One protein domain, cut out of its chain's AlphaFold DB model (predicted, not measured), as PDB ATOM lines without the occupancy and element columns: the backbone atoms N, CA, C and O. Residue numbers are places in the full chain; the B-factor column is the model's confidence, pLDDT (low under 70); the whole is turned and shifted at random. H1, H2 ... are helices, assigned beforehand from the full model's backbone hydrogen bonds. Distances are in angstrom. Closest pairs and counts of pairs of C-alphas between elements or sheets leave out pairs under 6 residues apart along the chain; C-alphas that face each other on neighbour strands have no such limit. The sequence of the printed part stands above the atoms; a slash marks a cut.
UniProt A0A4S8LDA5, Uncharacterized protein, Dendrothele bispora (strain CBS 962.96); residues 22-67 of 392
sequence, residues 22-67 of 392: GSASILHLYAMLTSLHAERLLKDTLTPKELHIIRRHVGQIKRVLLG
ATOM      1  N   GLY A  22      25.120  -6.191  64.006       80.75
ATOM      2  CA  GLY A  22      26.455  -5.608  64.159       80.75
ATOM      3  C   GLY A  22      27.559  -6.585  63.748       80.75
ATOM      4  O   GLY A  22      28.409  -6.257  62.917       80.75
ATOM      5  N   SER A  23      27.482  -7.823  64.241       68.12
ATOM      6  CA  SER A  23      28.420  -8.903  63.907       68.12
ATOM      7  C   SER A  23      28.423  -9.238  62.409       68.12
ATOM      8  O   SER A  23      29.489  -9.372  61.803       68.12
ATOM      9  N   ALA A  24      27.248  -9.308  61.775       68.81
ATOM     10  CA  ALA A  24      27.126  -9.548  60.336       68.81
ATOM     11  C   ALA A  24      27.744  -8.413  59.494       68.81
ATOM     12  O   ALA A  24      28.397  -8.683  58.485       68.81
ATOM     13  N   SER A  25      27.594  -7.157  59.929       74.62
ATOM     14  CA  SER A  25      28.207  -5.991  59.278       74.62
ATOM     15  C   SER A  25      29.742  -6.036  59.340       74.62
ATOM     16  O   SER A  25      30.414  -5.834  58.328       74.62
ATOM     17  N   ILE A  26      30.310  -6.401  60.497       69.69
ATOM     18  CA  ILE A  26      31.766  -6.561  60.674       69.69
ATOM     19  C   ILE A  26      32.308  -7.691  59.785       69.69
ATOM     20  O   ILE A  26      33.315  -7.504  59.099       69.69
ATOM     21  N   LEU A  27      31.625  -8.841  59.736       63.53
ATOM     22  CA  LEU A  27      32.003  -9.957  58.859       63.53
ATOM     23  C   LEU A  27      31.943  -9.571  57.374       63.53
ATOM     24  O   LEU A  27      32.829  -9.948  56.607       63.53
ATOM     25  N   HIS A  28      30.942  -8.784  56.966       68.44
ATOM     26  CA  HIS A  28      30.850  -8.259  55.604       68.44
ATOM     27  C   HIS A  28      32.013  -7.311  55.273       68.44
ATOM     28  O   HIS A  28      32.643  -7.459  54.224       68.44
ATOM     29  N   LEU A  29      32.357  -6.395  56.184       66.75
ATOM     30  CA  LEU A  29      33.482  -5.472  56.011       66.75
ATOM     31  C   LEU A  29      34.824  -6.219  55.916       66.75
ATOM     32  O   LEU A  29      35.653  -5.897  55.063       66.75
ATOM     33  N   TYR A  30      35.022  -7.260  56.731       60.53
ATOM     34  CA  TYR A  30      36.209  -8.115  56.668       60.53
ATOM     35  C   TYR A  30      36.277  -8.914  55.355       60.53
ATOM     36  O   TYR A  30      37.344  -9.012  54.748       60.53
ATOM     37  N   ALA A  31      35.144  -9.425  54.860       64.62
ATOM     38  CA  ALA A  31      35.056 -10.076  53.551       64.62
ATOM     39  C   ALA A  31      35.369  -9.108  52.390       64.62
ATOM     40  O   ALA A  31      36.052  -9.487  51.441       64.62
ATOM     41  N   MET A  32      34.936  -7.844  52.471       73.62
ATOM     42  CA  MET A  32      35.305  -6.817  51.488       73.62
ATOM     43  C   MET A  32      36.801  -6.478  51.533       73.62
ATOM     44  O   MET A  32      37.445  -6.432  50.485       73.62
ATOM     45  N   LEU A  33      37.367  -6.279  52.728       65.50
ATOM     46  CA  LEU A  33      38.780  -5.932  52.902       65.50
ATOM     47  C   LEU A  33      39.704  -7.058  52.416       65.50
ATOM     48  O   LEU A  33      40.658  -6.808  51.679       65.50
ATOM     49  N   THR A  34      39.389  -8.305  52.773       68.56
ATOM     50  CA  THR A  34      40.116  -9.489  52.289       68.56
ATOM     51  C   THR A  34      39.938  -9.694  50.785       68.56
ATOM     52  O   THR A  34      40.913 -10.035  50.119       68.56
ATOM     53  N   SER A  35      38.759  -9.414  50.215       75.62
ATOM     54  CA  SER A  35      38.547  -9.449  48.759       75.62
ATOM     55  C   SER A  35      39.389  -8.407  48.019       75.62
ATOM     56  O   SER A  35      39.992  -8.743  47.004       75.62
ATOM     57  N   LEU A  36      39.459  -7.164  48.510       75.44
ATOM     58  CA  LEU A  36      40.293  -6.108  47.918       75.44
ATOM     59  C   LEU A  36      41.783  -6.453  48.013       75.44
ATOM     60  O   LEU A  36      42.507  -6.359  47.023       75.44
ATOM     61  N   HIS A  37      42.233  -6.922  49.180       73.44
ATOM     62  CA  HIS A  37      43.621  -7.336  49.376       73.44
ATOM     63  C   HIS A  37      43.994  -8.535  48.487       73.44
ATOM     64  O   HIS A  37      45.062  -8.537  47.878       73.44
ATOM     65  N   ALA A  38      43.094  -9.512  48.337       70.62
ATOM     66  CA  ALA A  38      43.280 -10.639  47.430       70.62
ATOM     67  C   ALA A  38      43.299 -10.202  45.957       70.62
ATOM     68  O   ALA A  38      44.192 -10.621  45.227       70.62
ATOM     69  N   GLU A  39      42.379  -9.339  45.504       76.19
ATOM     70  CA  GLU A  39      42.418  -8.819  44.127       76.19
ATOM     71  C   GLU A  39      43.710  -8.048  43.839       76.19
ATOM     72  O   GLU A  39      44.254  -8.174  42.741       76.19
ATOM     73  N   ARG A  40      44.231  -7.299  44.817       78.00
ATOM     74  CA  ARG A  40      45.498  -6.575  44.691       78.00
ATOM     75  C   ARG A  40      46.701  -7.519  44.621       78.00
ATOM     76  O   ARG A  40      47.455  -7.442  43.658       78.00
ATOM     77  N   LEU A  41      46.819  -8.468  45.553       75.75
ATOM     78  CA  LEU A  41      47.858  -9.507  45.512       75.75
ATOM     79  C   LEU A  41      47.832 -10.288  44.190       75.75
ATOM     80  O   LEU A  41      48.878 -10.518  43.591       75.75
ATOM     81  N   LEU A  42      46.644 -10.658  43.700       80.94
ATOM     82  CA  LEU A  42      46.484 -11.349  42.418       80.94
ATOM     83  C   LEU A  42      46.847 -10.452  41.222       80.94
ATOM     84  O   LEU A  42      47.395 -10.953  40.248       80.94
ATOM     85  N   LYS A  43      46.571  -9.144  41.272       84.50
ATOM     86  CA  LYS A  43      46.930  -8.189  40.206       84.50
ATOM     87  C   LYS A  43      48.438  -7.923  40.137       84.50
ATOM     88  O   LYS A  43      48.954  -7.730  39.040       84.50
ATOM     89  N   ASP A  44      49.119  -7.931  41.280       84.75
ATOM     90  CA  ASP A  44      50.564  -7.691  41.371       84.75
ATOM     91  C   ASP A  44      51.388  -8.962  41.061       84.75
ATOM     92  O   ASP A  44      52.547  -8.862  40.664       84.75
ATOM     93  N   THR A  45      50.800 -10.162  41.205       82.12
ATOM     94  CA  THR A  45      51.485 -11.456  40.980       82.12
ATOM     95  C   THR A  45      51.107 -12.184  39.689       82.12
ATOM     96  O   THR A  45      51.875 -13.038  39.247       82.12
ATOM     97  N   LEU A  46      49.960 -11.882  39.073       87.88
ATOM     98  CA  LEU A  46      49.458 -12.593  37.892       87.88
ATOM     99  C   LEU A  46      49.245 -11.665  36.702       87.88
ATOM    100  O   LEU A  46      48.820 -10.515  36.829       87.88
ATOM    101  N   THR A  47      49.436 -12.205  35.500       92.81
ATOM    102  CA  THR A  47      49.118 -11.476  34.273       92.81
ATOM    103  C   THR A  47      47.604 -11.237  34.142       92.81
ATOM    104  O   THR A  47      46.788 -12.037  34.621       92.81
ATOM    105  N   PRO A  48      47.165 -10.200  33.397       89.00
ATOM    106  CA  PRO A  48      45.741  -9.950  33.149       89.00
ATOM    107  C   PRO A  48      44.984 -11.148  32.546       89.00
ATOM    108  O   PRO A  48      43.777 -11.294  32.756       89.00
ATOM    109  N   LYS A  49      45.687 -12.026  31.815       92.31
ATOM    110  CA  LYS A  49      45.139 -13.251  31.219       92.31
ATOM    111  C   LYS A  49      44.843 -14.317  32.279       92.31
ATOM    112  O   LYS A  49      43.767 -14.910  32.255       92.31
ATOM    113  N   GLU A  50      45.756 -14.530  33.219       85.12
ATOM    114  CA  GLU A  50      45.580 -15.467  34.338       85.12
ATOM    115  C   GLU A  50      44.486 -14.982  35.293       85.12
ATOM    116  O   GLU A  50      43.582 -15.746  35.638       85.12
ATOM    117  N   LEU A  51      44.474 -13.684  35.614       84.81
ATOM    118  CA  LEU A  51      43.421 -13.065  36.422       84.81
ATOM    119  C   LEU A  51      42.027 -13.237  35.784       84.81
ATOM    120  O   LEU A  51      41.043 -13.495  36.482       84.81
ATOM    121  N   HIS A  52      41.924 -13.145  34.451       88.69
ATOM    122  CA  HIS A  52      40.680 -13.423  33.724       88.69
ATOM    123  C   HIS A  52      40.246 -14.897  33.837       88.69
ATOM    124  O   HIS A  52      39.062 -15.171  34.053       88.69
ATOM    125  N   ILE A  53      41.186 -15.843  33.728       86.69
ATOM    126  CA  ILE A  53      40.922 -17.284  33.885       86.69
ATOM    127  C   ILE A  53      40.412 -17.584  35.303       86.69
ATOM    128  O   ILE A  53      39.368 -18.225  35.456       86.69
ATOM    129  N   ILE A  54      41.064 -17.044  36.337       83.31
ATOM    130  CA  ILE A  54      40.639 -17.204  37.736       83.31
ATOM    131  C   ILE A  54      39.241 -16.617  37.950       83.31
ATOM    132  O   ILE A  54      38.355 -17.318  38.440       83.31
ATOM    133  N   ARG A  55      38.983 -15.375  37.511       85.75
ATOM    134  CA  ARG A  55      37.648 -14.747  37.612       85.75
ATOM    135  C   ARG A  55      36.563 -15.572  36.905       85.75
ATOM    136  O   ARG A  55      35.451 -15.697  37.425       85.75
ATOM    137  N   ARG A  56      36.873 -16.192  35.758       90.31
ATOM    138  CA  ARG A  56      35.959 -17.106  35.049       90.31
ATOM    139  C   ARG A  56      35.643 -18.355  35.878       90.31
ATOM    140  O   ARG A  56      34.465 -18.711  35.972       90.31
ATOM    141  N   HIS A  57      36.646 -18.987  36.487       87.75
ATOM    142  CA  HIS A  57      36.456 -20.177  37.323       87.75
ATOM    143  C   HIS A  57      35.739 -19.869  38.640       87.75
ATOM    144  O   HIS A  57      34.771 -20.553  38.964       87.75
ATOM    145  N   VAL A  58      36.093 -18.788  39.342       83.69
ATOM    146  CA  VAL A  58      35.357 -18.321  40.534       83.69
ATOM    147  C   VAL A  58      33.885 -18.054  40.189       83.69
ATOM    148  O   VAL A  58      32.988 -18.484  40.913       83.69
ATOM    149  N   GLY A  59      33.602 -17.447  39.030       82.69
ATOM    150  CA  GLY A  59      32.233 -17.271  38.535       82.69
ATOM    151  C   GLY A  59      31.510 -18.578  38.167       82.69
ATOM    152  O   GLY A  59      30.284 -18.649  38.258       82.69
ATOM    153  N   GLN A  60      32.222 -19.629  37.745       84.25
ATOM    154  CA  GLN A  60      31.654 -20.976  37.574       84.25
ATOM    155  C   GLN A  60      31.340 -21.620  38.930       84.25
ATOM    156  O   GLN A  60      30.207 -22.051  39.128       84.25
ATOM    157  N   ILE A  61      32.279 -21.595  39.876       81.75
ATOM    158  CA  ILE A  61      32.106 -22.130  41.235       81.75
ATOM    159  C   ILE A  61      30.932 -21.433  41.945       81.75
ATOM    160  O   ILE A  61      30.039 -22.112  42.443       81.75
ATOM    161  N   LYS A  62      30.845 -20.092  41.893       79.19
ATOM    162  CA  LYS A  62      29.721 -19.320  42.466       79.19
ATOM    163  C   LYS A  62      28.365 -19.744  41.875       79.19
ATOM    164  O   LYS A  62      27.394 -19.833  42.618       79.19
ATOM    165  N   ARG A  63      28.289 -20.053  40.569       82.38
ATOM    166  CA  ARG A  63      27.062 -20.574  39.921       82.38
ATOM    167  C   ARG A  63      26.695 -21.986  40.370       82.38
ATOM    168  O   ARG A  63      25.510 -22.257  40.528       82.38
ATOM    169  N   VAL A  64      27.679 -22.868  40.548       88.31
ATOM    170  CA  VAL A  64      27.446 -24.251  40.997       88.31
ATOM    171  C   VAL A  64      26.999 -24.273  42.460       88.31
ATOM    172  O   VAL A  64      26.020 -24.939  42.777       88.31
ATOM    173  N   LEU A  65      27.659 -23.505  43.334       82.06
ATOM    174  CA  LEU A  65      27.385 -23.507  44.776       82.06
ATOM    175  C   LEU A  65      26.127 -22.716  45.173       82.06
ATOM    176  O   LEU A  65      25.370 -23.177  46.019       82.06
ATOM    177  N   LEU A  66      25.888 -21.537  44.584       86.56
ATOM    178  CA  LEU A  66      24.741 -20.677  44.942       86.56
ATOM    179  C   LEU A  66      23.524 -20.868  44.020       86.56
ATOM    180  O   LEU A  66      22.482 -20.237  44.210       86.56
ATOM    181  N   GLY A  67      23.658 -21.712  42.995       82.75
ATOM    182  CA  GLY A  67      22.660 -21.896  41.951       82.75
ATOM    183  C   GLY A  67      22.507 -20.685  41.022       82.75
ATOM    184  O   GLY A  67      22.897 -19.550  41.302       82.75
TER     185      GLY A  67
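Overview. This is residues 22 to 67 of the 392 residues of an uncharacterized protein of Dendrothele bispora (strain CBS 962.96) (UniProt A0A4S8LDA5). Two helices, H1 and H2, meet near their joined ends as an open V, and the free ends of both arms, residues 22 to 38 and 55 to 67, stick out. The printed part has 46 residues, with H1 before H2, no named strand and the class all helix. It is loose and flat, with a radius of gyration of the C-alphas of 13.1 A and spans of 39 by 29 by 7 A.

Arrangement. H1, residues 22 to 45, and H2, residues 48 to 66, are close but not clearly touching; their closest C-alphas, those of Leu 42 and Leu 51, are 6.9 A apart. They run opposite ways at a shallow tilt of 32 degrees, only just short of steep. In H1 and H2 every O i to N i+4 pair is within hydrogen-bond range.

Along the chain. H1 begins at C-alpha 22 (26.455, -5.608, 64.159) and is 34.6 A long. H2 ends at C-alpha 66 (24.741, -20.677, 44.942) and is 26.4 A long.

Size, cuts and confidence. The C-alphas farthest apart, those of Gly 22 and Lys 49, are 38.6 A apart. The link from H1 to H2 is tight, and the printed part has no cut. The pLDDT is under 70 at residues 23 to 24, 26 to 31 and 33 to 34.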